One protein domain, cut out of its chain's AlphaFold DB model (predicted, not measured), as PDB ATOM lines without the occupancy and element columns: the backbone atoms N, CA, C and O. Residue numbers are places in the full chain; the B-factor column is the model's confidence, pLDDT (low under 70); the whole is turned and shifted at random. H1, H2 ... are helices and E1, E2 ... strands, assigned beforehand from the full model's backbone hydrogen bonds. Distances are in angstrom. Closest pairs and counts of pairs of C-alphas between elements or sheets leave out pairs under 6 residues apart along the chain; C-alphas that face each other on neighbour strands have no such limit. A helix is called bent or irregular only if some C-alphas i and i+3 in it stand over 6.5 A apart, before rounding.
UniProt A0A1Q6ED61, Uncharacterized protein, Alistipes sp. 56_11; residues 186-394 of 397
ATOM      1  N   GLN A 186     -14.379 -19.331  14.188       82.19
ATOM      2  CA  GLN A 186     -13.950 -18.423  15.253       82.19
ATOM      3  C   GLN A 186     -12.424 -18.458  15.419       82.19
ATOM      4  O   GLN A 186     -11.781 -17.412  15.499       82.19
ATOM      5  N   SER A 187     -11.835 -19.656  15.447       87.12
ATOM      6  CA  SER A 187     -10.378 -19.814  15.505       87.12
ATOM      7  C   SER A 187      -9.697 -19.301  14.236       87.12
ATOM      8  O   SER A 187      -8.695 -18.599  14.347       87.12
ATOM      9  N   GLU A 188     -10.261 -19.579  13.057       90.50
ATOM     10  CA  GLU A 188      -9.776 -19.033  11.780       90.50
ATOM     11  C   GLU A 188      -9.803 -17.494  11.784       90.50
ATOM     12  O   GLU A 188      -8.802 -16.854  11.474       90.50
ATOM     13  N   GLY A 189     -10.914 -16.881  12.209       89.12
ATOM     14  CA  GLY A 189     -11.037 -15.424  12.282       89.12
ATOM     15  C   GLY A 189     -10.030 -14.779  13.240       89.12
ATOM     16  O   GLY A 189      -9.492 -13.710  12.943       89.12
ATOM     17  N   ARG A 190      -9.724 -15.433  14.370       89.69
ATOM     18  CA  ARG A 190      -8.654 -14.991  15.280       89.69
ATOM     19  C   ARG A 190      -7.285 -15.081  14.626       89.69
ATOM     20  O   ARG A 190      -6.545 -14.104  14.672       89.69
ATOM     21  N   GLN A 191      -6.980 -16.205  13.986       92.56
ATOM     22  CA  GLN A 191      -5.721 -16.382  13.271       92.56
ATOM     23  C   GLN A 191      -5.545 -15.312  12.182       92.56
ATOM     24  O   GLN A 191      -4.485 -14.700  12.100       92.56
ATOM     25  N   ALA A 192      -6.594 -15.008  11.415       93.00
ATOM     26  CA  ALA A 192      -6.551 -13.964  10.393       93.00
ATOM     27  C   ALA A 192      -6.230 -12.573  10.978       93.00
ATOM     28  O   ALA A 192      -5.492 -11.795  10.373       93.00
ATOM     29  N   ILE A 193      -6.741 -12.253  12.174       93.88
ATOM     30  CA  ILE A 193      -6.380 -11.016  12.884       93.88
ATOM     31  C   ILE A 193      -4.923 -11.039  13.336       93.88
ATOM     32  O   ILE A 193      -4.227 -10.039  13.178       93.88
ATOM     33  N   GLU A 194      -4.464 -12.147  13.911       93.88
ATOM     34  CA  GLU A 194      -3.084 -12.295  14.374       93.88
ATOM     35  C   GLU A 194      -2.098 -12.121  13.216       93.88
ATOM     36  O   GLU A 194      -1.156 -11.332  13.318       93.88
ATOM     37  N   GLU A 195      -2.357 -12.780  12.087       93.88
ATOM     38  CA  GLU A 195      -1.582 -12.640  10.854       93.88
ATOM     39  C   GLU A 195      -1.588 -11.189  10.360       93.88
ATOM     40  O   GLU A 195      -0.525 -10.610  10.131       93.88
ATOM     41  N   PHE A 196      -2.760 -10.553  10.287       93.81
ATOM     42  CA  PHE A 196      -2.886  -9.164   9.845       93.81
ATOM     43  C   PHE A 196      -2.157  -8.167  10.763       93.81
ATOM     44  O   PHE A 196      -1.476  -7.251  10.299       93.81
ATOM     45  N   VAL A 197      -2.278  -8.310  12.082       93.25
ATOM     46  CA  VAL A 197      -1.703  -7.356  13.041       93.25
ATOM     47  C   VAL A 197      -0.187  -7.524  13.164       93.25
ATOM     48  O   VAL A 197       0.535  -6.526  13.292       93.25
ATOM     49  N   THR A 198       0.306  -8.763  13.102       92.81
ATOM     50  CA  THR A 198       1.741  -9.066  13.211       92.81
ATOM     51  C   THR A 198       2.498  -8.875  11.901       92.81
ATOM     52  O   THR A 198       3.703  -8.607  11.938       92.81
ATOM     53  N   ALA A 199       1.811  -8.938  10.753       92.38
ATOM     54  CA  ALA A 199       2.407  -8.644   9.458       92.38
ATOM     55  C   ALA A 199       3.082  -7.264   9.451       92.38
ATOM     56  O   ALA A 199       2.610  -6.286  10.044       92.38
ATOM     57  N   SER A 200       4.234  -7.194   8.782       88.38
ATOM     58  CA  SER A 200       5.005  -5.958   8.680       88.38
ATOM     59  C   SER A 200       4.237  -4.903   7.890       88.38
ATOM     60  O   SER A 200       3.439  -5.202   7.003       88.38
ATOM     61  N   ARG A 201       4.497  -3.631   8.187       81.56
ATOM     62  CA  ARG A 201       3.939  -2.534   7.388       81.56
ATOM     63  C   ARG A 201       4.507  -2.581   5.958       81.56
ATOM     64  O   ARG A 201       5.695  -2.866   5.809       81.56
ATOM     65  N   PRO A 202       3.715  -2.237   4.923       82.12
ATOM     66  CA  PRO A 202       2.362  -1.668   4.986       82.12
ATOM     67  C   PRO A 202       1.226  -2.704   5.007       82.12
ATOM     68  O   PRO A 202       0.072  -2.306   5.115       82.12
ATOM     69  N   GLU A 203       1.545  -3.992   4.879       75.81
ATOM     70  CA  GLU A 203       0.579  -5.092   4.740       75.81
ATOM     71  C   GLU A 203      -0.195  -5.353   6.040       75.81
ATOM     72  O   GLU A 203      -1.375  -5.684   6.001       75.81
ATOM     73  N   GLY A 204       0.459  -5.134   7.183       83.00
ATOM     74  CA  GLY A 204      -0.123  -5.235   8.517       83.00
ATOM     75  C   GLY A 204       0.243  -4.069   9.429       83.00
ATOM     76  O   GLY A 204       0.594  -2.972   8.980       83.00
ATOM     77  N   TRP A 205       0.143  -4.273  10.744       89.75
ATOM     78  CA  TRP A 205       0.413  -3.214  11.730       89.75
ATOM     79  C   TRP A 205       1.825  -3.260  12.311       89.75
ATOM     80  O   TRP A 205       2.301  -2.228  12.802       89.75
ATOM     81  N   GLY A 206       2.503  -4.406  12.215       88.38
ATOM     82  CA  GLY A 206       3.817  -4.657  12.799       88.38
ATOM     83  C   GLY A 206       3.802  -4.697  14.329       88.38
ATOM     84  O   GLY A 206       4.782  -4.288  14.950       88.38
ATOM     85  N   LYS A 207       2.690  -5.119  14.948       87.56
ATOM     86  CA  LYS A 207       2.575  -5.242  16.414       87.56
ATOM     87  C   LYS A 207       2.914  -6.667  16.863       87.56
ATOM     88  O   LYS A 207       2.693  -7.609  16.107       87.56
ATOM     89  N   PRO A 208       3.444  -6.862  18.080       87.19
ATOM     90  CA  PRO A 208       3.681  -8.203  18.592       87.19
ATOM     91  C   PRO A 208       2.364  -8.874  19.011       87.19
ATOM     92  O   PRO A 208       1.417  -8.213  19.426       87.19
ATOM     93  N   LEU A 209       2.330 -10.207  18.944       85.88
ATOM     94  CA  LEU A 209       1.136 -11.027  19.203       85.88
ATOM     95  C   LEU A 209       0.534 -10.826  20.607       85.88
ATOM     96  O   LEU A 209      -0.660 -10.974  20.819       85.88
ATOM     97  N   ASN A 210       1.355 -10.483  21.596       85.06
ATOM     98  CA  ASN A 210       0.902 -10.287  22.973       85.06
ATOM     99  C   ASN A 210       0.366  -8.872  23.260       85.06
ATOM    100  O   ASN A 210      -0.075  -8.617  24.380       85.06
ATOM    101  N   ASP A 211       0.388  -7.962  22.285       86.00
ATOM    102  CA  ASP A 211      -0.081  -6.578  22.421       86.00
ATOM    103  C   ASP A 211      -1.597  -6.479  22.212       86.00
ATOM    104  O   ASP A 211      -2.099  -5.883  21.254       86.00
ATOM    105  N   THR A 212      -2.323  -7.139  23.113       85.94
ATOM    106  CA  THR A 212      -3.784  -7.210  23.109       85.94
ATOM    107  C   THR A 212      -4.373  -6.412  24.268       85.94
ATOM    108  O   THR A 212      -3.831  -6.394  25.374       85.94
ATOM    109  N   VAL A 213      -5.509  -5.750  24.033       87.81
ATOM    110  CA  VAL A 213      -6.256  -5.039  25.092       87.81
ATOM    111  C   VAL A 213      -7.211  -5.964  25.836       87.81
ATOM    112  O   VAL A 213      -7.475  -5.784  27.022       87.81
ATOM    113  N   ARG A 214      -7.722  -6.973  25.138       87.88
ATOM    114  CA  ARG A 214      -8.490  -8.117  25.641       87.88
ATOM    115  C   ARG A 214      -8.152  -9.301  24.738       87.88
ATOM    116  O   ARG A 214      -7.571  -9.104  23.676       87.88
ATOM    117  N   GLU A 215      -8.539 -10.509  25.118       83.94
ATOM    118  CA  GLU A 215      -8.253 -11.714  24.331       83.94
ATOM    119  C   GLU A 215      -8.668 -11.557  22.852       83.94
ATOM    120  O   GLU A 215      -9.839 -11.319  22.557       83.94
ATOM    121  N   GLY A 216      -7.695 -11.648  21.937       84.75
ATOM    122  CA  GLY A 216      -7.895 -11.509  20.488       84.75
ATOM    123  C   GLY A 216      -8.173 -10.087  19.979       84.75
ATOM    124  O   GLY A 216      -8.293  -9.900  18.771       84.75
ATOM    125  N   LEU A 217      -8.268  -9.081  20.858       89.12
ATOM    126  CA  LEU A 217      -8.492  -7.680  20.495       89.12
ATOM    127  C   LEU A 217      -7.177  -6.901  20.460       89.12
ATOM    128  O   LEU A 217      -6.538  -6.702  21.496       89.12
ATOM    129  N   TYR A 218      -6.833  -6.371  19.288       93.31
ATOM    130  CA  TYR A 218      -5.628  -5.567  19.078       93.31
ATOM    131  C   TYR A 218      -5.999  -4.121  18.801       93.31
ATOM    132  O   TYR A 218      -6.750  -3.842  17.869       93.31
ATOM    133  N   MET A 219      -5.444  -3.196  19.580       93.56
ATOM    134  CA  MET A 219      -5.753  -1.771  19.496       93.56
ATOM    135  C   MET A 219      -4.486  -0.956  19.244       93.56
ATOM    136  O   MET A 219      -3.437  -1.212  19.833       93.56
ATOM    137  N   ASP A 220      -4.602   0.054  18.389       91.50
ATOM    138  CA  ASP A 220      -3.587   1.074  18.164       91.50
ATOM    139  C   ASP A 220      -4.198   2.456  18.418       91.50
ATOM    140  O   ASP A 220      -5.201   2.834  17.805       91.50
ATOM    141  N   ILE A 221      -3.613   3.209  19.350       93.75
ATOM    142  CA  ILE A 221      -4.016   4.592  19.619       93.75
ATOM    143  C   ILE A 221      -3.189   5.478  18.696       93.75
ATOM    144  O   ILE A 221      -2.029   5.784  18.967       93.75
ATOM    145  N   LEU A 222      -3.810   5.892  17.597       94.19
ATOM    146  CA  LEU A 222      -3.192   6.714  16.561       94.19
ATOM    147  C   LEU A 222      -2.892   8.131  17.067       94.19
ATOM    148  O   LEU A 222      -1.899   8.738  16.668       94.19
ATOM    149  N   ALA A 223      -3.747   8.664  17.945       96.75
ATOM    150  CA  ALA A 223      -3.542   9.947  18.611       96.75
ATOM    151  C   ALA A 223      -4.245   9.982  19.973       96.75
ATOM    152  O   ALA A 223      -5.370   9.504  20.091       96.75
ATOM    153  N   ARG A 224      -3.602  10.607  20.970       96.50
ATOM    154  CA  ARG A 224      -4.150  10.861  22.315       96.50
ATOM    155  C   ARG A 224      -3.916  12.320  22.720       96.50
ATOM    156  O   ARG A 224      -2.935  12.618  23.402       96.50
ATOM    157  N   PRO A 225      -4.767  13.255  22.269       95.69
ATOM    158  CA  PRO A 225      -4.565  14.684  22.505       95.69
ATOM    159  C   PRO A 225      -4.841  15.109  23.954       95.69
ATOM    160  O   PRO A 225      -4.223  16.061  24.421       95.69
ATOM    161  N   ASN A 226      -5.708  14.391  24.683       93.56
ATOM    162  CA  ASN A 226      -6.078  14.717  26.066       93.56
ATOM    163  C   ASN A 226      -5.748  13.565  27.040       93.56
ATOM    164  O   ASN A 226      -6.661  12.925  27.571       93.56
ATOM    165  N   PRO A 227      -4.460  13.253  27.288       93.12
ATOM    166  CA  PRO A 227      -4.090  12.209  28.240       93.12
ATOM    167  C   PRO A 227      -4.725  12.441  29.621       93.12
ATOM    168  O   PRO A 227      -4.597  13.520  30.195       93.12
ATOM    169  N   GLY A 228      -5.387  11.416  30.162       92.75
ATOM    170  CA  GLY A 228      -6.010  11.452  31.493       92.75
ATOM    171  C   GLY A 228      -7.466  11.929  31.516       92.75
ATOM    172  O   GLY A 228      -8.149  11.709  32.516       92.75
ATOM    173  N   ASP A 229      -7.982  12.494  30.422       95.19
ATOM    174  CA  ASP A 229      -9.405  12.826  30.261       95.19
ATOM    175  C   ASP A 229     -10.204  11.572  29.865       95.19
ATOM    176  O   ASP A 229     -10.737  11.454  28.764       95.19
ATOM    177  N   THR A 230     -10.192  10.573  30.749       94.69
ATOM    178  CA  THR A 230     -10.838   9.266  30.537       94.69
ATOM    179  C   THR A 230     -12.358   9.384  30.479       94.69
ATOM    180  O   THR A 230     -12.922  10.289  31.090       94.69
ATOM    181  N   VAL A 231     -13.032   8.429  29.834       92.00
ATOM    182  CA  VAL A 231     -14.498   8.312  29.901       92.00
ATOM    183  C   VAL A 231     -14.897   7.789  31.289       92.00
ATOM    184  O   VAL A 231     -14.574   6.639  31.606       92.00
ATOM    185  N   PRO A 232     -15.568   8.563  32.165       92.50
ATOM    186  CA  PRO A 232     -15.890   8.095  33.515       92.50
ATOM    187  C   PRO A 232     -16.967   7.003  33.520       92.50
ATOM    188  O   PRO A 232     -17.743   6.862  32.578       92.50
ATOM    189  N   LEU A 233     -17.036   6.225  34.602       91.38
ATOM    190  CA  LEU A 233     -18.106   5.241  34.791       91.38
ATOM    191  C   LEU A 233     -19.485   5.926  34.740       91.38
ATOM    192  O   LEU A 233     -19.668   6.991  35.329       91.38
ATOM    193  N   ASN A 234     -20.448   5.300  34.060       88.50
ATOM    194  CA  ASN A 234     -21.808   5.792  33.809       88.50
ATOM    195  C   ASN A 234     -21.890   7.084  32.977       88.50
ATOM    196  O   ASN A 234     -22.952   7.697  32.902       88.50
ATOM    197  N   GLN A 235     -20.791   7.494  32.342       91.00
ATOM    198  CA  GLN A 235     -20.775   8.585  31.371       91.00
ATOM    199  C   GLN A 235     -20.681   8.034  29.953       91.00
ATOM    200  O   GLN A 235     -20.194   6.921  29.730       91.00
ATOM    201  N   SER A 236     -21.158   8.820  28.989       90.19
ATOM    202  CA  SER A 236     -21.126   8.438  27.580       90.19
ATOM    203  C   SER A 236     -19.959   9.062  26.820       90.19
ATOM    204  O   SER A 236     -19.431  10.112  27.193       90.19
ATOM    205  N   ALA A 237     -19.613   8.436  25.704       91.62
ATOM    206  CA  ALA A 237     -18.839   9.021  24.625       91.62
ATOM    207  C   ALA A 237     -19.639   8.962  23.321       91.62
ATOM    208  O   ALA A 237     -20.431   8.044  23.105       91.62
ATOM    209  N   ASN A 238     -19.411   9.948  22.461       92.12
ATOM    210  CA  ASN A 238     -19.871   9.949  21.082       92.12
ATOM    211  C   ASN A 238     -18.788   9.307  20.211       92.12
ATOM    212  O   ASN A 238     -17.630   9.718  20.269       92.12
ATOM    213  N   ILE A 239     -19.165   8.307  19.419       90.38
ATOM    214  CA  ILE A 239     -18.263   7.557  18.550       90.38
ATOM    215  C   ILE A 239     -18.592   7.862  17.091       90.38
ATOM    216  O   ILE A 239     -19.684   7.556  16.604       90.38
ATOM    217  N   TYR A 240     -17.613   8.430  16.395       90.06
ATOM    218  CA  TYR A 240     -17.597   8.514  14.937       90.06
ATOM    219  C   TYR A 240     -16.640   7.462  14.409       90.06
ATOM    220  O   TYR A 240     -15.493   7.426  14.851       90.06
ATOM    221  N   TYR A 241     -17.093   6.611  13.496       89.56
ATOM    222  CA  TYR A 241     -16.341   5.445  13.060       89.56
ATOM    223  C   TYR A 241     -16.455   5.187  11.563       89.56
ATOM    224  O   TYR A 241     -17.395   5.603  10.881       89.56
ATOM    225  N   ARG A 242     -15.494   4.409  11.079       87.69
ATOM    226  CA  ARG A 242     -15.610   3.590   9.880       87.69
ATOM    227  C   ARG A 242     -15.279   2.144  10.229       87.69
ATOM    228  O   ARG A 242     -14.400   1.896  11.055       87.69
ATOM    229  N   CYS A 243     -15.987   1.214   9.607       86.19
ATOM    230  CA  CYS A 243     -15.847  -0.221   9.797       86.19
ATOM    231  C   CYS A 243     -15.619  -0.897   8.444       86.19
ATOM    232  O   CYS A 243     -16.306  -0.586   7.467       86.19
ATOM    233  N   GLY A 244     -14.663  -1.816   8.383       86.75
ATOM    234  CA  GLY A 244     -14.374  -2.591   7.184       86.75
ATOM    235  C   GLY A 244     -13.862  -3.989   7.496       86.75
ATOM    236  O   GLY A 244     -13.530  -4.306   8.639       86.75
ATOM    237  N   PHE A 245     -13.789  -4.815   6.461       89.56
ATOM    238  CA  PHE A 245     -13.133  -6.117   6.515       89.56
ATOM    239  C   PHE A 245     -11.606  -5.965   6.620       89.56
ATOM    240  O   PHE A 245     -11.057  -4.881   6.397       89.56
ATOM    241  N   LEU A 246     -10.905  -7.060   6.938       91.06
ATOM    242  CA  LEU A 246      -9.436  -7.069   7.026       91.06
ATOM    243  C   LEU A 246      -8.752  -6.684   5.701       91.06
ATOM    244  O   LEU A 246      -7.667  -6.111   5.715       91.06
ATOM    245  N   ASP A 247      -9.405  -6.935   4.564       89.50
ATOM    246  CA  ASP A 247      -8.928  -6.555   3.225       89.50
ATOM    247  C   ASP A 247      -9.153  -5.066   2.880       89.50
ATOM    248  O   ASP A 247      -8.805  -4.606   1.791       89.50
ATOM    249  N   GLY A 248      -9.735  -4.292   3.803       87.81
ATOM    250  CA  GLY A 248     -10.001  -2.866   3.644       87.81
ATOM    251  C   GLY A 248     -11.307  -2.527   2.920       87.81
ATOM    252  O   GLY A 248     -11.585  -1.340   2.701       87.81
ATOM    253  N   HIS A 249     -12.135  -3.508   2.554       86.62
ATOM    254  CA  HIS A 249     -13.461  -3.234   2.011       86.62
ATOM    255  C   HIS A 249     -14.356  -2.588   3.088       86.62
ATOM    256  O   HIS A 249     -14.598  -3.162   4.150       86.62
ATOM    257  N   LEU A 250     -14.823  -1.358   2.825       84.38
ATOM    258  CA  LEU A 250     -15.657  -0.584   3.753       84.38
ATOM    259  C   LEU A 250     -17.069  -1.171   3.818       84.38
ATOM    260  O   LEU A 250     -17.737  -1.262   2.794       84.38
ATOM    261  N   ILE A 251     -17.516  -1.465   5.031       77.62
ATOM    262  CA  ILE A 251     -18.847  -1.991   5.330       77.62
ATOM    263  C   ILE A 251     -19.786  -0.846   5.703       77.62
ATOM    264  O   ILE A 251     -20.871  -0.723   5.142       77.62
ATOM    265  N   ASP A 252     -19.362  -0.011   6.654       77.12
ATOM    266  CA  ASP A 252     -20.237   0.965   7.301       77.12
ATOM    267  C   ASP A 252     -19.454   2.148   7.883       77.12
ATOM    268  O   ASP A 252     -18.262   2.046   8.197       77.12
ATOM    269  N   SER A 253     -20.120   3.292   8.021       84.06
ATOM    270  CA  SER A 253     -19.590   4.486   8.668       84.06
ATOM    271  C   SER A 253     -20.714   5.463   9.001       84.06
ATOM    272  O   SER A 253     -21.658   5.609   8.237       84.06
ATOM    273  N   ASN A 254     -20.547   6.221  10.083       83.25
ATOM    274  CA  ASN A 254     -21.378   7.391  10.381       83.25
ATOM    275  C   ASN A 254     -20.655   8.721  10.088       83.25
ATOM    276  O   ASN A 254     -20.976   9.748  10.677       83.25
ATOM    277  N   ILE A 255     -19.644   8.704   9.211       86.06
ATOM    278  CA  ILE A 255     -18.857   9.883   8.833       86.06
ATOM    279  C   ILE A 255     -19.165  10.253   7.378       86.06
ATOM    280  O   ILE A 255     -18.752   9.545   6.456       86.06
ATOM    281  N   ASP A 256     -19.799  11.408   7.162       86.06
ATOM    282  CA  ASP A 256     -20.221  11.914   5.842       86.06
ATOM    283  C   ASP A 256     -19.135  11.817   4.776       86.06
ATOM    284  O   ASP A 256     -19.353  11.305   3.681       86.06
ATOM    285  N   THR A 257     -17.927  12.285   5.092       86.75
ATOM    286  CA  THR A 257     -16.823  12.300   4.129       86.75
ATOM    287  C   THR A 257     -16.353  10.893   3.771       86.75
ATOM    288  O   THR A 257     -15.909  10.667   2.649       86.75
ATOM    289  N   VAL A 258     -16.441   9.937   4.701       86.50
ATOM    290  CA  VAL A 258     -16.092   8.534   4.433       86.50
ATOM    291  C   VAL A 258     -17.134   7.914   3.508       86.50
ATOM    292  O   VAL A 258     -16.762   7.329   2.487       86.50
ATOM    293  N   LEU A 259     -18.418   8.104   3.824       81.75
ATOM    294  CA  LEU A 259     -19.532   7.637   3.004       81.75
ATOM    295  C   LEU A 259     -19.458   8.231   1.595       81.75
ATOM    296  O   LEU A 259     -19.423   7.490   0.616       81.75
ATOM    297  N   TYR A 260     -19.308   9.551   1.477       83.44
ATOM    298  CA  TYR A 260     -19.197  10.232   0.191       83.44
ATOM    299  C   TYR A 260     -18.014   9.725  -0.639       83.44
ATOM    300  O   TYR A 260     -18.181   9.375  -1.806       83.44
ATOM    301  N   ASN A 261     -16.819   9.635  -0.049       83.75
ATOM    302  CA  ASN A 261     -15.623   9.215  -0.780       83.75
ATOM    303  C   ASN A 261     -15.719   7.767  -1.273       83.75
ATOM    304  O   ASN A 261     -15.236   7.447  -2.363       83.75
ATOM    305  N   ARG A 262     -16.343   6.878  -0.493       77.56
ATOM    306  CA  ARG A 262     -16.511   5.479  -0.892       77.56
ATOM    307  C   ARG A 262     -17.632   5.316  -1.914       77.56
ATOM    308  O   ARG A 262     -17.456   4.636  -2.926       77.56
ATOM    309  N   PHE A 263     -18.773   5.935  -1.645       74.38
ATOM    310  CA  PHE A 263     -20.048   5.621  -2.277       74.38
ATOM    311  C   PHE A 263     -20.508   6.666  -3.300       74.38
ATOM    312  O   PHE A 263     -21.464   6.425  -4.030       74.38
ATOM    313  N   GLY A 264     -19.815   7.802  -3.397       76.25
ATOM    314  CA  GLY A 264     -20.113   8.906  -4.318       76.25
ATOM    315  C   GLY A 264     -21.273   9.804  -3.880       76.25
ATOM    316  O   GLY A 264     -21.570  10.787  -4.553       76.25
ATOM    317  N   THR A 265     -21.936   9.480  -2.770       76.19
ATOM    318  CA  THR A 265     -23.058  10.239  -2.213       76.19
ATOM    319  C   THR A 265     -23.186   9.961  -0.718       76.19
ATOM    320  O   THR A 265     -22.867   8.860  -0.275       76.19
ATOM    321  N   VAL A 266     -23.693  10.944   0.030       76.06
ATOM    322  CA  VAL A 266     -24.306  10.740   1.355       76.06
ATOM    323  C   VAL A 266     -25.813  10.810   1.141       76.06
ATOM    324  O   VAL A 266     -26.300  11.721   0.469       76.06
ATOM    325  N   ARG A 267     -26.549   9.808   1.599       65.94
ATOM    326  CA  ARG A 267     -27.988   9.654   1.373       65.94
ATOM    327  C   ARG A 267     -28.752  10.144   2.599       65.94
ATOM    328  O   ARG A 267     -28.232  10.159   3.706       65.94
ATOM    329  N   SER A 268     -30.027  10.482   2.430       68.00
ATOM    330  CA  SER A 268     -30.878  10.939   3.541       68.00
ATOM    331  C   SER A 268     -31.144   9.876   4.614       68.00
ATOM    332  O   SER A 268     -31.565  10.212   5.713       68.00
ATOM    333  N   SER A 269     -30.967   8.600   4.273       60.78
ATOM    334  CA  SER A 269     -31.114   7.442   5.160       60.78
ATOM    335  C   SER A 269     -29.817   7.054   5.877       60.78
ATOM    336  O   SER A 269     -29.860   6.175   6.734       60.78
ATOM    337  N   ASP A 270     -28.678   7.671   5.536       67.94
ATOM    338  CA  ASP A 270     -27.422   7.425   6.246       67.94
ATOM    339  C   ASP A 270     -27.515   8.003   7.661       67.94
ATOM    340  O   ASP A 270     -27.895   9.160   7.856       67.94
ATOM    341  N   ILE A 271     -27.158   7.198   8.664       70.06
ATOM    342  CA  ILE A 271     -27.050   7.671  10.044       70.06
ATOM    343  C   ILE A 271     -25.677   8.312  10.196       70.06
ATOM    344  O   ILE A 271     -24.671   7.629  10.353       70.06
ATOM    345  N   THR A 272     -25.648   9.637  10.161       79.75
ATOM    346  CA  THR A 272     -24.416  10.437  10.261       79.75
ATOM    347  C   THR A 272     -24.199  11.006  11.666       79.75
ATOM    348  O   THR A 272     -23.201  11.661  11.964       79.75
ATOM    349  N   SER A 273     -25.136  10.714  12.568       82.62
ATOM    350  CA  SER A 273     -25.011  10.998  13.989       82.62
ATOM    351  C   SER A 273     -24.008  10.044  14.649       82.62
ATOM    352  O   SER A 273     -23.945   8.858  14.299       82.62
ATOM    353  N   PRO A 274     -23.257  10.514  15.657       86.25
ATOM    354  CA  PRO A 274     -22.370   9.648  16.410       86.25
ATOM    355  C   PRO A 274     -23.171   8.578  17.140       86.25
ATOM    356  O   PRO A 274     -24.279   8.828  17.625       86.25
ATOM    357  N   ILE A 275     -22.568   7.405  17.307       82.25
ATOM    358  CA  ILE A 275     -23.141   6.414  18.205       82.25
ATOM    359  C   ILE A 275     -22.759   6.787  19.633       82.25
ATOM    360  O   ILE A 275     -21.583   6.984  19.943       82.25
ATOM    361  N   ARG A 276     -23.754   6.899  20.512       85.75
ATOM    362  CA  ARG A 276     -23.533   7.198  21.927       85.75
ATOM    363  C   ARG A 276     -23.330   5.899  22.705       85.75
ATOM    364  O   ARG A 276     -24.241   5.082  22.788       85.75
ATOM    365  N   VAL A 277     -22.159   5.742  23.317       85.00
ATOM    366  CA  VAL A 277     -21.786   4.559  24.110       85.00
ATOM    367  C   VAL A 277     -21.551   4.968  25.551       85.00
ATOM    368  O   VAL A 277     -20.748   5.860  25.809       85.00
ATOM    369  N   THR A 278     -22.231   4.322  26.494       86.38
ATOM    370  CA  THR A 278     -22.059   4.580  27.931       86.38
ATOM    371  C   THR A 278     -21.086   3.585  28.544       86.38
ATOM    372  O   THR A 278     -21.264   2.376  28.408       86.38
ATOM    373  N   ARG A 279     -20.075   4.085  29.264       86.94
ATOM    374  CA  ARG A 279     -19.162   3.233  30.028       86.94
ATOM    375  C   ARG A 279     -19.909   2.622  31.203       86.94
ATOM    376  O   ARG A 279     -20.415   3.345  32.058       86.94
ATOM    377  N   MET A 280     -19.910   1.300  31.283       81.31
ATOM    378  CA  MET A 280     -20.551   0.547  32.362       81.31
ATOM    379  C   MET A 280     -19.515  -0.239  33.169       81.31
ATOM    380  O   MET A 280     -18.371  -0.399  32.747       81.31
ATOM    381  N   SER A 281     -19.900  -0.680  34.368       74.75
ATOM    382  CA  SER A 281     -19.043  -1.486  35.255       74.75
ATOM    383  C   SER A 281     -18.941  -2.942  34.810       74.75
ATOM    384  O   SER A 281     -18.027  -3.649  35.218       74.75
ATOM    385  N   THR A 282     -19.901  -3.383  34.005       68.06
ATOM    386  CA  THR A 282     -19.980  -4.702  33.385       68.06
ATOM    387  C   THR A 282     -20.388  -4.516  31.934       68.06
ATOM    388  O   THR A 282     -21.092  -3.552  31.615       68.06
ATOM    389  N   ASP A 283     -19.984  -5.446  31.072       61.47
ATOM    390  CA  ASP A 283     -20.473  -5.479  29.696       61.47
ATOM    391  C   ASP A 283     -22.015  -5.529  29.694       61.47
ATOM    392  O   ASP A 283     -22.615  -6.172  30.566       61.47
ATOM    393  N   PRO A 284     -22.685  -4.817  28.773       58.34
ATOM    394  CA  PRO A 284     -24.137  -4.846  28.713       58.34
ATOM    395  C   PRO A 284     -24.636  -6.253  28.377       58.34
ATOM    396  O   PRO A 284     -24.255  -6.821  27.360       58.34
ATOM    397  N   ASN A 285     -25.585  -6.754  29.169       52.00
ATOM    398  CA  ASN A 285     -26.391  -7.935  28.825       52.00
ATOM    399  C   ASN A 285     -27.502  -7.613  27.799       52.00
ATOM    400  O   ASN A 285     -28.264  -8.495  27.415       52.00
ATOM    401  N   ASN A 286     -27.659  -6.343  27.405       47.53
ATOM    402  CA  ASN A 286     -28.819  -5.883  26.644       47.53
ATOM    403  C   ASN A 286     -28.601  -5.982  25.133       47.53
ATOM    404  O   ASN A 286     -27.768  -5.292  24.553       47.53
ATOM    405  N   ALA A 287     -29.462  -6.780  24.512       42.69
ATOM    406  CA  ALA A 287     -29.453  -7.153  23.107       42.69
ATOM    407  C   ALA A 287     -29.916  -6.073  22.105       42.69
ATOM    408  O   ALA A 287     -29.942  -6.337  20.911       42.69
ATOM    409  N   ASN A 288     -30.279  -4.861  22.541       39.75
ATOM    410  CA  ASN A 288     -31.088  -3.964  21.699       39.75
ATOM    411  C   ASN A 288     -30.413  -2.674  21.220       39.75
ATOM    412  O   ASN A 288     -31.085  -1.857  20.596       39.75
ATOM    413  N   GLN A 289     -29.125  -2.444  21.482       44.25
ATOM    414  CA  GLN A 289     -28.447  -1.243  20.976       44.25
ATOM    415  C   GLN A 289     -27.021  -1.566  20.543       44.25
ATOM    416  O   GLN A 289     -26.102  -1.617  21.359       44.25
ATOM    417  N   MET A 290     -26.844  -1.758  19.232       50.78
ATOM    418  CA  MET A 290     -25.534  -1.594  18.608       50.78
ATOM    419  C   MET A 290     -25.058  -0.156  18.896       50.78
ATOM    420  O   MET A 290     -25.852   0.784  18.851       50.78
ATOM    421  N   PRO A 291     -23.788   0.004  19.280       54.38
ATOM    422  CA  PRO A 291     -22.684  -0.425  18.444       54.38
ATOM    423  C   PRO A 291     -21.987  -1.661  19.006       54.38
ATOM    424  O   PRO A 291     -22.142  -1.982  20.181       54.38
ATOM    425  N   ALA A 292     -21.257  -2.371  18.145       61.44
ATOM    426  CA  ALA A 292     -20.538  -3.606  18.450       61.44
ATOM    427  C   ALA A 292     -19.957  -3.648  19.882       61.44
ATOM    428  O   ALA A 292     -19.375  -2.666  20.355       61.44
ATOM    429  N   LYS A 293     -20.097  -4.803  20.554       73.31
ATOM    430  CA  LYS A 293     -19.621  -5.095  21.926       73.31
ATOM    431  C   LYS A 293     -18.204  -4.570  22.194       73.31
ATOM    432  O   LYS A 293     -17.896  -4.171  23.316       73.31
ATOM    433  N   VAL A 294     -17.376  -4.501  21.152       81.19
ATOM    434  CA  VAL A 294     -16.050  -3.885  21.151       81.19
ATOM    435  C   VAL A 294     -16.003  -2.522  21.843       81.19
ATOM    436  O   VAL A 294     -15.121  -2.322  22.671       81.19
ATOM    437  N   PHE A 295     -16.937  -1.599  21.580       85.00
ATOM    438  CA  PHE A 295     -16.838  -0.249  22.143       85.00
ATOM    439  C   PHE A 295     -17.010  -0.256  23.655       85.00
ATOM    440  O   PHE A 295     -16.267   0.434  24.344       85.00
ATOM    441  N   TYR A 296     -17.922  -1.073  24.185       82.25
ATOM    442  CA  TYR A 296     -18.073  -1.249  25.629       82.25
ATOM    443  C   TYR A 296     -16.827  -1.885  26.253       82.25
ATOM    444  O   TYR A 296     -16.368  -1.416  27.296       82.25
ATOM    445  N   ALA A 297     -16.244  -2.881  25.580       82.44
ATOM    446  CA  ALA A 297     -15.077  -3.611  26.070       82.44
ATOM    447  C   ALA A 297     -13.830  -2.723  26.232       82.44
ATOM    448  O   ALA A 297     -13.038  -2.951  27.151       82.44
ATOM    449  N   ILE A 298     -13.662  -1.717  25.365       88.25
ATOM    450  CA  ILE A 298     -12.459  -0.869  25.320       88.25
ATOM    451  C   ILE A 298     -12.648   0.533  25.899       88.25
ATOM    452  O   ILE A 298     -11.659   1.201  26.176       88.25
ATOM    453  N   LEU A 299     -13.884   1.016  26.093       89.31
ATOM    454  CA  LEU A 299     -14.125   2.373  26.602       89.31
ATOM    455  C   LEU A 299     -13.387   2.694  27.919       89.31
ATOM    456  O   LEU A 299     -12.958   3.839  28.076       89.31
ATOM    457  N   PRO A 300     -13.192   1.739  28.858       89.25
ATOM    458  CA  PRO A 300     -12.371   1.964  30.048       89.25
ATOM    459  C   PRO A 300     -10.902   2.329  29.771       89.25
ATOM    460  O   PRO A 300     -10.273   2.931  30.638       89.25
ATOM    461  N   ASP A 301     -10.375   1.981  28.594       91.94
ATOM    462  CA  ASP A 301      -8.968   2.140  28.201       91.94
ATOM    463  C   ASP A 301      -8.715   3.427  27.375       91.94
ATOM    464  O   ASP A 301      -7.575   3.728  26.990       91.94
ATOM    465  N   LEU A 302      -9.771   4.209  27.110       94.25
ATOM    466  CA  LEU A 302      -9.756   5.358  26.202       94.25
ATOM    467  C   LEU A 302      -9.941   6.706  26.913       94.25
ATOM    468  O   LEU A 302     -10.619   6.834  27.938       94.25
ATOM    469  N   CYS A 303      -9.346   7.739  26.319       96.00
ATOM    470  CA  CYS A 303      -9.551   9.143  26.660       96.00
ATOM    471  C   CYS A 303     -10.437   9.830  25.617       96.00
ATOM    472  O   CYS A 303     -10.462   9.459  24.441       96.00
ATOM    473  N   TYR A 304     -11.137  10.882  26.027       96.12
ATOM    474  CA  TYR A 304     -11.802  11.769  25.086       96.12
ATOM    475  C   TYR A 304     -10.775  12.418  24.142       96.12
ATOM    476  O   TYR A 304      -9.760  12.973  24.560       96.12
ATOM    477  N   GLY A 305     -11.060  12.373  22.848       95.38
ATOM    478  CA  GLY A 305     -10.196  12.814  21.757       95.38
ATOM    479  C   GLY A 305      -9.305  11.716  21.177       95.38
ATOM    480  O   GLY A 305      -8.650  11.976  20.168       95.38
ATOM    481  N   ASP A 306      -9.269  10.513  21.767       97.62
ATOM    482  CA  ASP A 306      -8.480   9.412  21.214       97.62
ATOM    483  C   ASP A 306      -8.939   9.094  19.783       97.62
ATOM    484  O   ASP A 306     -10.133   8.928  19.519       97.62
ATOM    485  N   SER A 307      -7.975   9.008  18.865       96.81
ATOM    486  CA  SER A 307      -8.151   8.428  17.532       96.81
ATOM    487  C   SER A 307      -7.581   7.022  17.559       96.81
ATOM    488  O   SER A 307      -6.417   6.836  17.915       96.81
ATOM    489  N   VAL A 308      -8.396   6.035  17.215       95.56
ATOM    490  CA  VAL A 308      -8.105   4.627  17.482       95.56
ATOM    491  C   VAL A 308      -8.326   3.804  16.225       95.56
ATOM    492  O   VAL A 308      -9.269   4.047  15.474       95.56
ATOM    493  N   ARG A 309      -7.475   2.799  16.032       93.81
ATOM    494  CA  ARG A 309      -7.718   1.669  15.140       93.81
ATOM    495  C   ARG A 309      -7.771   0.391  15.970       93.81
ATOM    496  O   ARG A 309      -6.946   0.205  16.860       93.81
ATOM    497  N   ILE A 310      -8.722  -0.494  15.692       93.12
ATOM    498  CA  ILE A 310      -8.875  -1.758  16.416       93.12
ATOM    499  C   ILE A 310      -9.251  -2.902  15.472       93.12
ATOM    500  O   ILE A 310     -10.099  -2.731  14.598       93.12
ATOM    501  N   ALA A 311      -8.582  -4.043  15.637       93.31
ATOM    502  CA  ALA A 311      -8.865  -5.287  14.937       93.31
ATOM    503  C   ALA A 311      -9.692  -6.157  15.881       93.31
ATOM    504  O   ALA A 311      -9.302  -6.406  17.026       93.31
ATOM    505  N   VAL A 312     -10.876  -6.526  15.411       88.94
ATOM    506  CA  VAL A 312     -11.988  -7.002  16.225       88.94
ATOM    507  C   VAL A 312     -12.348  -8.405  15.774       88.94
ATOM    508  O   VAL A 312     -12.878  -8.556  14.669       88.94
ATOM    509  N   PRO A 313     -12.086  -9.434  16.596       87.19
ATOM    510  CA  PRO A 313     -12.547 -10.768  16.284       87.19
ATOM    511  C   PRO A 313     -14.065 -10.787  16.466       87.19
ATOM    512  O   PRO A 313     -14.649  -9.938  17.157       87.19
ATOM    513  N   SER A 314     -14.722 -11.715  15.785       79.69
ATOM    514  CA  SER A 314     -16.177 -11.701  15.647       79.69
ATOM    515  C   SER A 314     -16.905 -11.660  16.995       79.69
ATOM    516  O   SER A 314     -17.922 -10.987  17.103       79.69
ATOM    517  N   GLU A 315     -16.335 -12.238  18.055       76.50
ATOM    518  CA  GLU A 315     -16.865 -12.276  19.430       76.50
ATOM    519  C   GLU A 315     -17.102 -10.902  20.070       76.50
ATOM    520  O   GLU A 315     -17.893 -10.784  21.013       76.50
ATOM    521  N   TYR A 316     -16.412  -9.868  19.585       76.94
ATOM    522  CA  TYR A 316     -16.612  -8.474  19.996       76.94
ATOM    523  C   TYR A 316     -17.264  -7.626  18.896       76.94
ATOM    524  O   TYR A 316     -17.675  -6.492  19.151       76.94
ATOM    525  N   GLY A 317     -17.345  -8.158  17.677       71.44
ATOM    526  CA  GLY A 317     -17.946  -7.526  16.513       71.44
ATOM    527  C   GLY A 317     -19.359  -8.040  16.248       71.44
ATOM    528  O   GLY A 317     -20.179  -8.189  17.154       71.44
ATOM    529  N   TYR A 318     -19.636  -8.310  14.975       64.75
ATOM    530  CA  TYR A 318     -20.876  -8.938  14.531       64.75
ATOM    531  C   TYR A 318     -20.724 -10.459  14.646       64.75
ATOM    532  O   TYR A 318     -20.587 -11.148  13.643       64.75
ATOM    533  N   TYR A 319     -20.677 -10.957  15.889       59.12
ATOM    534  CA  TYR A 319     -20.464 -12.375  16.204       59.12
ATOM    535  C   TYR A 319     -21.460 -13.265  15.460       59.12
ATOM    536  O   TYR A 319     -21.100 -14.046  14.578       59.12
ATOM    537  N   ARG A 320     -22.730 -13.092  15.830       54.28
ATOM    538  CA  ARG A 320     -23.901 -13.794  15.326       54.28
ATOM    539  C   ARG A 320     -25.139 -12.979  15.698       54.28
ATOM    540  O   ARG A 320     -25.204 -12.432  16.800       54.28
ATOM    541  N   GLN A 321     -26.130 -12.933  14.815       50.75
ATOM    542  CA  GLN A 321     -27.473 -12.475  15.159       50.75
ATOM    543  C   GLN A 321     -28.343 -13.652  15.602       50.75
ATOM    544  O   GLN A 321     -28.382 -14.695  14.951       50.75
ATOM    545  N   TYR A 322     -29.044 -13.501  16.721       42.59
ATOM    546  CA  TYR A 322     -30.108 -14.411  17.123       42.59
ATOM    547  C   TYR A 322     -31.372 -14.007  16.355       42.59
ATOM    548  O   TYR A 322     -32.017 -13.007  16.682       42.59
ATOM    549  N   MET A 323     -31.738 -14.791  15.343       32.97
ATOM    550  CA  MET A 323     -33.137 -14.923  14.949       32.97
ATOM    551  C   MET A 323     -33.721 -16.034  15.821       32.97
ATOM    552  O   MET A 323     -33.280 -17.176  15.733       32.97
ATOM    553  N   TYR A 324     -34.678 -15.715  16.697       33.41
ATOM    554  CA  TYR A 324     -35.546 -16.765  17.227       33.41
ATOM    555  C   TYR A 324     -36.297 -17.357  16.029       33.41
ATOM    556  O   TYR A 324     -36.983 -16.595  15.341       33.41
ATOM    557  N   PRO A 325     -36.213 -18.671  15.766       29.28
ATOM    558  CA  PRO A 325     -37.141 -19.303  14.857       29.28
ATOM    559  C   PRO A 325     -38.479 -19.354  15.588       29.28
ATOM    560  O   PRO A 325     -38.818 -20.335  16.249       29.28
ATOM    561  N   ASP A 326     -39.269 -18.289  15.485       29.92
ATOM    562  CA  ASP A 326     -40.690 -18.558  15.394       29.92
ATOM    563  C   ASP A 326     -40.840 -19.330  14.080       29.92
ATOM    564  O   ASP A 326     -40.434 -18.835  13.024       29.92
ATOM    565  N   LYS A 327     -41.311 -20.580  14.160       34.62
ATOM    566  CA  LYS A 327     -41.351 -21.592  13.079       34.62
ATOM    567  C   LYS A 327     -42.203 -21.179  11.859       34.62
ATOM    568  O   LYS A 327     -42.653 -22.024  11.093       34.62
ATOM    569  N   SER A 328     -42.499 -19.892  11.723       28.11
ATOM    570  CA  SER A 328     -43.521 -19.298  10.877       28.11
ATOM    571  C   SER A 328     -43.041 -18.086  10.067       28.11
ATOM    572  O   SER A 328     -43.817 -17.588   9.254       28.11
ATOM    573  N   SER A 329     -41.801 -17.602  10.233       27.84
ATOM    574  CA  SER A 329     -41.341 -16.383   9.544       27.84
ATOM    575  C   SER A 329     -40.249 -16.650   8.502       27.84
ATOM    576  O   SER A 329     -39.167 -17.139   8.800       27.84
ATOM    577  N   SER A 330     -40.569 -16.331   7.244       29.50
ATOM    578  CA  SER A 330     -39.679 -16.418   6.084       29.50
ATOM    579  C   SER A 330     -38.484 -15.461   6.193       29.50
ATOM    580  O   SER A 330     -38.661 -14.318   6.623       29.50
ATOM    581  N   MET A 331     -37.322 -15.876   5.670       35.06
ATOM    582  CA  MET A 331     -36.023 -15.164   5.634       35.06
ATOM    583  C   MET A 331     -36.030 -13.755   4.996       35.06
ATOM    584  O   MET A 331     -35.020 -13.062   5.012       35.06
ATOM    585  N   TRP A 332     -37.165 -13.301   4.461       32.97
ATOM    586  CA  TRP A 332     -37.345 -12.005   3.794       32.97
ATOM    587  C   TRP A 332     -38.116 -10.979   4.643       32.97
ATOM    588  O   TRP A 332     -38.486  -9.909   4.163       32.97
ATOM    589  N   SER A 333     -38.394 -11.297   5.910       28.70
ATOM    590  CA  SER A 333     -39.124 -10.414   6.820       28.70
ATOM    591  C   SER A 333     -38.241  -9.252   7.298       28.70
ATOM    592  O   SER A 333     -37.297  -9.429   8.065       28.70
ATOM    593  N   SER A 334     -38.614  -8.034   6.902       29.12
ATOM    594  CA  SER A 334     -38.003  -6.747   7.267       29.12
ATOM    595  C   SER A 334     -38.168  -6.337   8.743       29.12
ATOM    596  O   SER A 334     -37.993  -5.166   9.079       29.12
ATOM    597  N   SER A 335     -38.543  -7.258   9.633       27.08
ATOM    598  CA  SER A 335     -38.860  -6.967  11.036       27.08
ATOM    599  C   SER A 335     -38.417  -8.074  11.997       27.08
ATOM    600  O   SER A 335     -39.176  -8.465  12.883       27.08
ATOM    601  N   ALA A 336     -37.203  -8.602  11.837       29.44
ATOM    602  CA  ALA A 336     -36.608  -9.439  12.874       29.44
ATOM    603  C   ALA A 336     -36.108  -8.550  14.028       29.44
ATOM    604  O   ALA A 336     -35.231  -7.708  13.852       29.44
ATOM    605  N   THR A 337     -36.671  -8.719  15.225       28.28
ATOM    606  CA  THR A 337     -36.035  -8.261  16.466       28.28
ATOM    607  C   THR A 337     -34.811  -9.132  16.726       28.28
ATOM    608  O   THR A 337     -34.953 -10.325  16.994       28.28
ATOM    609  N   PHE A 338     -33.623  -8.542  16.621       35.09
ATOM    610  CA  PHE A 338     -32.352  -9.225  16.836       35.09
ATOM    611  C   PHE A 338     -32.067  -9.325  18.332       35.09
ATOM    612  O   PHE A 338     -31.896  -8.306  18.996       35.09
ATOM    613  N   THR A 339     -31.981 -10.545  18.855       33.50
ATOM    614  CA  THR A 339     -31.284 -10.762  20.128       33.50
ATOM    615  C   THR A 339     -29.816 -11.050  19.787       33.50
ATOM    616  O   THR A 339     -29.523 -11.526  18.693       33.50
ATOM    617  N   PHE A 340     -28.853 -10.733  20.648       39.22
ATOM    618  CA  PHE A 340     -27.456 -11.138  20.466       39.22
ATOM    619  C   PHE A 340     -27.081 -11.989  21.668       39.22
ATOM    620  O   PHE A 340     -27.109 -11.498  22.795       39.22
ATOM    621  N   ASP A 341     -26.768 -13.260  21.435       41.09
ATOM    622  CA  ASP A 341     -26.249 -14.133  22.478       41.09
ATOM    623  C   ASP A 341     -24.748 -14.322  22.265       41.09
ATOM    624  O   ASP A 341     -24.300 -14.997  21.338       41.09
ATOM    625  N   PHE A 342     -23.969 -13.672  23.124       44.47
ATOM    626  CA  PHE A 342     -22.511 -13.749  23.131       44.47
ATOM    627  C   PHE A 342     -21.984 -14.892  24.013       44.47
ATOM    628  O   PHE A 342     -20.776 -14.967  24.239       44.47
ATOM    629  N   THR A 343     -22.867 -15.731  24.568       45.75
ATOM    630  CA  THR A 343     -22.508 -16.834  25.475       45.75
ATOM    631  C   THR A 343     -22.388 -18.182  24.770       45.75
ATOM    632  O   THR A 343     -21.852 -19.122  25.358       45.75
ATOM    633  N   TYR A 344     -22.815 -18.274  23.507       48.47
ATOM    634  CA  TYR A 344     -22.761 -19.507  22.728       48.47
ATOM    635  C   TYR A 344     -21.309 -19.895  22.428       48.47
ATOM    636  O   TYR A 344     -20.666 -19.339  21.542       48.47
ATOM    637  N   GLN A 345     -20.767 -20.843  23.186       51.03
ATOM    638  CA  GLN A 345     -19.500 -21.489  22.858       51.03
ATOM    639  C   GLN A 345     -19.774 -22.657  21.903       51.03
ATOM    640  O   GLN A 345     -20.854 -23.239  21.924       51.03
ATOM    641  N   TYR A 346     -18.790 -23.029  21.082       54.09
ATOM    642  CA  TYR A 346     -18.850 -24.105  20.075       54.09
ATOM    643  C   TYR A 346     -19.152 -25.521  20.640       54.09
ATOM    644  O   TYR A 346     -18.832 -26.511  19.989       54.09
ATOM    645  N   LYS A 347     -19.651 -25.663  21.881       49.38
ATOM    646  CA  LYS A 347     -19.502 -26.900  22.659       49.38
ATOM    647  C   LYS A 347     -20.688 -27.456  23.449       49.38
ATOM    648  O   LYS A 347     -20.541 -28.586  23.901       49.38
ATOM    649  N   ASP A 348     -21.842 -26.796  23.561       54.78
ATOM    650  CA  ASP A 348     -22.827 -27.220  24.581       54.78
ATOM    651  C   ASP A 348     -24.207 -27.689  24.067       54.78
ATOM    652  O   ASP A 348     -25.165 -27.728  24.839       54.78
ATOM    653  N   TYR A 349     -24.331 -28.117  22.803       63.19
ATOM    654  CA  TYR A 349     -25.619 -28.543  22.222       63.19
ATOM    655  C   TYR A 349     -25.547 -29.836  21.404       63.19
ATOM    656  O   TYR A 349     -24.469 -30.357  21.111       63.19
ATOM    657  N   THR A 350     -26.720 -30.370  21.043       73.38
ATOM    658  CA  THR A 350     -26.807 -31.492  20.103       73.38
ATOM    659  C   THR A 350     -26.352 -31.060  18.703       73.38
ATOM    660  O   THR A 350     -26.351 -29.873  18.368       73.38
ATOM    661  N   THR A 351     -25.963 -32.020  17.859       78.25
ATOM    662  CA  THR A 351     -25.571 -31.743  16.467       78.25
ATOM    663  C   THR A 351     -26.698 -31.082  15.675       78.25
ATOM    664  O   THR A 351     -26.444 -30.152  14.927       78.25
ATOM    665  N   GLU A 352     -27.944 -31.513  15.876       75.38
ATOM    666  CA  GLU A 352     -29.105 -30.965  15.167       75.38
ATOM    667  C   GLU A 352     -29.385 -29.508  15.555       75.38
ATOM    668  O   GLU A 352     -29.608 -28.671  14.681       75.38
ATOM    669  N   ASP A 353     -29.286 -29.181  16.848       72.56
ATOM    670  CA  ASP A 353     -29.376 -27.793  17.314       72.56
ATOM    671  C   ASP A 353     -28.256 -26.947  16.702       72.56
ATOM    672  O   ASP A 353     -28.490 -25.828  16.257       72.56
ATOM    673  N   THR A 354     -27.041 -27.499  16.646       74.25
ATOM    674  CA  THR A 354     -25.864 -26.842  16.064       74.25
ATOM    675  C   THR A 354     -26.045 -26.585  14.567       74.25
ATOM    676  O   THR A 354     -25.733 -25.493  14.093       74.25
ATOM    677  N   ASP A 355     -26.607 -27.546  13.835       79.81
ATOM    678  CA  ASP A 355     -26.870 -27.421  12.405       79.81
ATOM    679  C   ASP A 355     -27.886 -26.323  12.105       79.81
ATOM    680  O   ASP A 355     -27.605 -25.406  11.331       79.81
ATOM    681  N   TYR A 356     -29.039 -26.374  12.775       71.81
ATOM    682  CA  TYR A 356     -30.095 -25.375  12.623       71.81
ATOM    683  C   TYR A 356     -29.595 -23.978  13.015       71.81
ATOM    684  O   TYR A 356     -29.907 -22.957  12.392       71.81
ATOM    685  N   PHE A 357     -28.765 -23.939  14.058       68.38
ATOM    686  CA  PHE A 357     -28.122 -22.732  14.534       68.38
ATOM    687  C   PHE A 357     -27.181 -22.159  13.468       68.38
ATOM    688  O   PHE A 357     -27.268 -20.968  13.179       68.38
ATOM    689  N   PHE A 358     -26.287 -22.934  12.862       72.06
ATOM    690  CA  PHE A 358     -25.309 -22.384  11.917       72.06
ATOM    691  C   PHE A 358     -25.865 -22.123  10.516       72.06
ATOM    692  O   PHE A 358     -25.509 -21.096   9.929       72.06
ATOM    693  N   ALA A 359     -26.783 -22.954  10.017       65.12
ATOM    694  CA  ALA A 359     -27.392 -22.780   8.697       65.12
ATOM    695  C   ALA A 359     -28.116 -21.425   8.530       65.12
ATOM    696  O   ALA A 359     -28.079 -20.836   7.454       65.12
ATOM    697  N   SER A 360     -28.665 -20.877   9.619       57.66
ATOM    698  CA  SER A 360     -29.526 -19.682   9.620       57.66
ATOM    699  C   SER A 360     -28.809 -18.337   9.846       57.66
ATOM    700  O   SER A 360     -29.456 -17.311  10.054       57.66
ATOM    701  N   SER A 361     -27.472 -18.297   9.872       57.19
ATOM    702  CA  SER A 361     -26.745 -17.226  10.588       57.19
ATOM    703  C   SER A 361     -26.220 -16.033   9.764       57.19
ATOM    704  O   SER A 361     -25.548 -15.164  10.323       57.19
ATOM    705  N   THR A 362     -26.529 -15.916   8.468       59.03
ATOM    706  CA  THR A 362     -25.983 -14.823   7.628       59.03
ATOM    707  C   THR A 362     -26.568 -13.452   7.984       59.03
ATOM    708  O   THR A 362     -27.784 -13.268   7.949       59.03
ATOM    709  N   TYR A 363     -25.705 -12.459   8.258       54.16
ATOM    710  CA  TYR A 363     -26.128 -11.077   8.486       54.16
ATOM    711  C   TYR A 363     -25.970 -10.219   7.229       54.16
ATOM    712  O   TYR A 363     -24.876 -10.023   6.700       54.16
ATOM    713  N   TYR A 364     -27.077  -9.628   6.795       55.94
ATOM    714  CA  TYR A 364     -27.080  -8.577   5.789       55.94
ATOM    715  C   TYR A 364     -27.245  -7.241   6.487       55.94
ATOM    716  O   TYR A 364     -28.225  -7.080   7.207       55.94
ATOM    717  N   MET A 365     -26.355  -6.272   6.249       51.75
ATOM    718  CA  MET A 365     -26.633  -4.898   6.667       51.75
ATOM    719  C   MET A 365     -27.732  -4.326   5.763       51.75
ATOM    720  O   MET A 365     -27.464  -4.042   4.586       51.75
ATOM    721  N   PRO A 366     -28.976  -4.192   6.269       44.44
ATOM    722  CA  PRO A 366     -30.081  -3.731   5.455       44.44
ATOM    723  C   PRO A 366     -29.950  -2.225   5.248       44.44
ATOM    724  O   PRO A 366     -29.698  -1.480   6.194       44.44
ATOM    725  N   TYR A 367     -30.176  -1.761   4.023       45.91
ATOM    726  CA  TYR A 367     -30.237  -0.336   3.733       45.91
ATOM    727  C   TYR A 367     -31.551   0.027   3.058       45.91
ATOM    728  O   TYR A 367     -31.792  -0.366   1.920       45.91
ATOM    729  N   SER A 368     -32.406   0.786   3.745       37.97
ATOM    730  CA  SER A 368     -33.675   1.258   3.184       37.97
ATOM    731  C   SER A 368     -33.419   2.390   2.189       37.97
ATOM    732  O   SER A 368     -32.872   3.433   2.543       37.97
ATOM    733  N   THR A 369     -33.808   2.195   0.931       36.72
ATOM    734  CA  THR A 369     -33.917   3.301  -0.027       36.72
ATOM    735  C   THR A 369     -35.251   4.025   0.168       36.72
ATOM    736  O   THR A 369     -36.240   3.432   0.600       36.72
ATOM    737  N   SER A 370     -35.308   5.314  -0.173       35.78
ATOM    738  CA  SER A 370     -36.500   6.176  -0.071       35.78
ATOM    739  C   SER A 370     -37.721   5.682  -0.869       35.78
ATOM    740  O   SER A 370     -38.819   6.202  -0.683       35.78
ATOM    741  N   SER A 371     -37.555   4.658  -1.713       39.59
ATOM    742  CA  SER A 371     -38.621   3.929  -2.411       39.59
ATOM    743  C   SER A 371     -39.168   2.714  -1.641       39.59
ATOM    744  O   SER A 371     -39.984   1.975  -2.186       39.59
ATOM    745  N   GLY A 372     -38.738   2.480  -0.396       34.91
ATOM    746  CA  GLY A 372     -39.186   1.351   0.430       34.91
ATOM    747  C   GLY A 372     -38.498   0.018   0.121       34.91
ATOM    748  O   GLY A 372     -38.853  -0.996   0.716       34.91
ATOM    749  N   THR A 373     -37.503  -0.006  -0.771       40.75
ATOM    750  CA  THR A 373     -36.733  -1.218  -1.088       40.75
ATOM    751  C   THR A 373     -35.459  -1.247  -0.252       40.75
ATOM    752  O   THR A 373     -34.607  -0.361  -0.374       40.75
ATOM    753  N   THR A 374     -35.323  -2.252   0.609       47.78
ATOM    754  CA  THR A 374     -34.087  -2.490   1.355       47.78
ATOM    755  C   THR A 374     -33.098  -3.223   0.452       47.78
ATOM    756  O   THR A 374     -33.364  -4.357   0.067       47.78
ATOM    757  N   VAL A 375     -31.972  -2.598   0.108       47.59
ATOM    758  CA  VAL A 375     -30.887  -3.255  -0.639       47.59
ATOM    759  C   VAL A 375     -29.760  -3.561   0.349       47.59
ATOM    760  O   VAL A 375     -29.328  -2.642   1.048       47.59
ATOM    761  N   PRO A 376     -29.283  -4.811   0.467       51.22
ATOM    762  CA  PRO A 376     -28.133  -5.110   1.311       51.22
ATOM    763  C   PRO A 376     -26.896  -4.397   0.755       51.22
ATOM    764  O   PRO A 376     -26.567  -4.529  -0.424       51.22
ATOM    765  N   VAL A 377     -26.243  -3.597   1.599       55.53
ATOM    766  CA  VAL A 377     -25.072  -2.798   1.203       55.53
ATOM    767  C   VAL A 377     -23.823  -3.658   1.270       55.53
ATOM    768  O   VAL A 377     -23.128  -3.753   0.273       55.53
ATOM    769  N   ALA A 378     -23.608  -4.359   2.381       63.88
ATOM    770  CA  ALA A 378     -22.551  -5.346   2.536       63.88
ATOM    771  C   ALA A 378     -23.091  -6.567   3.294       63.88
ATOM    772  O   ALA A 378     -23.866  -6.439   4.248       63.88
ATOM    773  N   GLU A 379     -22.695  -7.751   2.844       70.62
ATOM    774  CA  GLU A 379     -22.976  -9.018   3.512       70.62
ATOM    775  C   GLU A 379     -21.849  -9.306   4.503       70.62
ATOM    776  O   GLU A 379     -20.686  -9.371   4.111       70.62
ATOM    777  N   ILE A 380     -22.179  -9.470   5.785       72.88
ATOM    778  CA  ILE A 380     -21.216  -9.861   6.815       72.88
ATOM    779  C   ILE A 380     -21.501 -11.314   7.166       72.88
ATOM    780  O   ILE A 380     -22.511 -11.645   7.793       72.88
ATOM    781  N   LYS A 381     -20.595 -12.200   6.760       71.81
ATOM    782  CA  LYS A 381     -20.711 -13.618   7.086       71.81
ATOM    783  C   LYS A 381     -20.482 -13.850   8.587       71.81
ATOM    784  O   LYS A 381     -19.736 -13.088   9.215       71.81
ATOM    785  N   PRO A 382     -21.079 -14.900   9.173       70.62
ATOM    786  CA  PRO A 382     -20.785 -15.321  10.537       70.62
ATOM    787  C   PRO A 382     -19.283 -15.421  10.777       70.62
ATOM    788  O   PRO A 382     -18.529 -15.797   9.879       70.62
ATOM    789  N   TYR A 383     -18.857 -15.099  11.995       76.44
ATOM    790  CA  TYR A 383     -17.458 -15.195  12.414       76.44
ATOM    791  C   TYR A 383     -16.466 -14.287  11.673       76.44
ATOM    792  O   TYR A 383     -15.258 -14.434  11.851       76.44
ATOM    793  N   THR A 384     -16.944 -13.309  10.902       80.44
ATOM    794  CA  THR A 384     -16.052 -12.423  10.148       80.44
ATOM    795  C   THR A 384     -15.330 -11.424  11.066       80.44
ATOM    796  O   THR A 384     -15.993 -10.667  11.784       80.44
ATOM    797  N   PRO A 385     -13.983 -11.381  11.054       88.62
ATOM    798  CA  PRO A 385     -13.211 -10.360  11.754       88.62
ATOM    799  C   PRO A 385     -13.286  -9.006  11.039       88.62
ATOM    800  O   PRO A 385     -13.372  -8.938   9.813       88.62
ATOM    801  N   LEU A 386     -13.214  -7.919  11.808       89.12
ATOM    802  CA  LEU A 386     -13.404  -6.555  11.308       89.12
ATOM    803  C   LEU A 386     -12.346  -5.585  11.826       89.12
ATOM    804  O   LEU A 386     -11.731  -5.804  12.867       89.12
ATOM    805  N   ILE A 387     -12.192  -4.464  11.129       92.00
ATOM    806  CA  ILE A 387     -11.384  -3.324  11.560       92.00
ATOM    807  C   ILE A 387     -12.304  -2.136  11.784       92.00
ATOM    808  O   ILE A 387     -13.057  -1.744  10.893       92.00
ATOM    809  N   TYR A 388     -12.179  -1.519  12.955       91.69
ATOM    810  CA  TYR A 388     -12.781  -0.223  13.231       91.69
ATOM    811  C   TYR A 388     -11.697   0.835  13.329       91.69
ATOM    812  O   TYR A 388     -10.672   0.646  13.982       91.69
ATOM    813  N   GLU A 389     -11.965   1.983  12.729       93.50
ATOM    814  CA  GLU A 389     -11.240   3.213  13.002       93.50
ATOM    815  C   GLU A 389     -12.222   4.268  13.463       93.50
ATOM    816  O   GLU A 389     -13.248   4.482  12.815       93.50
ATOM    817  N   PHE A 390     -11.934   4.907  14.589       93.75
ATOM    818  CA  PHE A 390     -12.897   5.792  15.219       93.75
ATOM    819  C   PHE A 390     -12.244   6.862  16.087       93.75
ATOM    820  O   PHE A 390     -11.068   6.782  16.445       93.75
ATOM    821  N   VAL A 391     -13.047   7.867  16.427       95.31
ATOM    822  CA  VAL A 391     -12.690   8.928  17.369       95.31
ATOM    823  C   VAL A 391     -13.659   8.909  18.542       95.31
ATOM    824  O   VAL A 391     -14.873   8.810  18.351       95.31
ATOM    825  N   VAL A 392     -13.120   9.034  19.754       95.12
ATOM    826  CA  VAL A 392     -13.901   9.155  20.992       95.12
ATOM    827  C   VAL A 392     -14.140  10.629  21.283       95.12
ATOM    828  O   VAL A 392     -13.193  11.367  21.520       95.12
ATOM    829  N   GLN A 393     -15.385  11.090  21.309       94.62
ATOM    830  CA  GLN A 393     -15.710  12.484  21.619       94.62
ATOM    831  C   GLN A 393     -16.534  12.613  22.896       94.62
ATOM    832  O   GLN A 393     -17.315  11.726  23.253       94.62
ATOM    833  N   LYS A 394     -16.371  13.748  23.587       93.75
ATOM    834  CA  LYS A 394     -17.302  14.130  24.650       93.75
ATOM    835  C   LYS A 394     -18.678  14.339  24.028       93.75
ATOM    836  O   LYS A 394     -18.758  14.965  22.972       93.75
TER     837      LYS A 394
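What this domain is: This is residues 186 to 394 of the 397 residues of an uncharacterized protein of Alistipes sp. 56_11 (UniProt A0A1Q6ED61). A twisted sheet of six strands curls round the short helix H3, with H1 packed at E5 and H2 at E3; beside this body lies a looser lobe of the hairpin E6 and E7, helix H4 and much of the long stretch 313 to 350. The 209 printed residues hold four named helices and eight named strands in the order H1 E1 E2 E3 H2 E4 H3 E5 H4 E6 E7 E8. The class is mixed, helices and strands, with 89 residues in named elements, under half. The neighbour pairs of the branched sheet and of E6 and E7 are antiparallel. The whole is compact, with a radius of gyration of the C-alphas of 17.9 A and spans of 53 by 44 by 38 A.

How they stand to each other: Start at H1, residues 186 to 198, which is on the branched sheet and only just over E5, residues 307 to 312, with 3 of its C-alphas falling on that strand; their closest C-alphas, Ile 193 and Ala 311, are 6.6 A apart. E1, residues 218 to 223, is an edge strand beside E5, with N 220 and O 309 2.8 A apart. On the other side of E5 is E8, residues 386 to 393, with N 310 and O 388 2.8 A apart. Next to E8 find E2, residues 236 to 245, with N 242 and O 389 2.8 A apart; E2 bends by 55 degrees at residue 240. On its other side are E4, residues 275 to 278, with N 237 and O 277 2.8 A apart, and E3, residues 250 to 253, a hairpin with E2, with N 243 and O 252 2.8 A apart. H2, residues 256 to 263, is on the sheet; the closest C-alphas to E3 are Ser 253 and Leu 259, 6.5 A. The sheet curls round H3, residues 294 to 301, which is irregular: C-alphas 297 and 300 are 7.4 A apart. H4, residues 351 to 359, is not on this sheet. E6, residues 363 to 368, and E7, residues 374 to 380, form a hairpin, with N 380 and O 363 2.9 A apart; the closest C-alphas of E7 and E3, Ala 378 and Ile 251, are 5.7 A apart. Every O i to N i+4 pair is within hydrogen-bond range in H1, H2 and H4, and 2 of 4 in H3.

Where its parts are: Find C-alpha 186 at (-13.950, -18.423, 15.253); from there H1 runs 18.4 A. E2 starts at C-alpha 236, (-21.126, 8.438, 27.580), and runs 26.8 A. E8 runs 21.8 A to C-alpha 393 at (-15.710, 12.484, 21.619).

The domain as a whole: The farthest C-alphas, Pro 227 and Ser 328, are 53.4 A apart. The printed part has no cut; its long links are H1 to E1, E1 to E2, H2 to E4, E4 to H3 and E5 to H4. Mean pLDDT of the printed part is 73.6; 68 residues are under 70, among them 318 to 349 and 359 to 378.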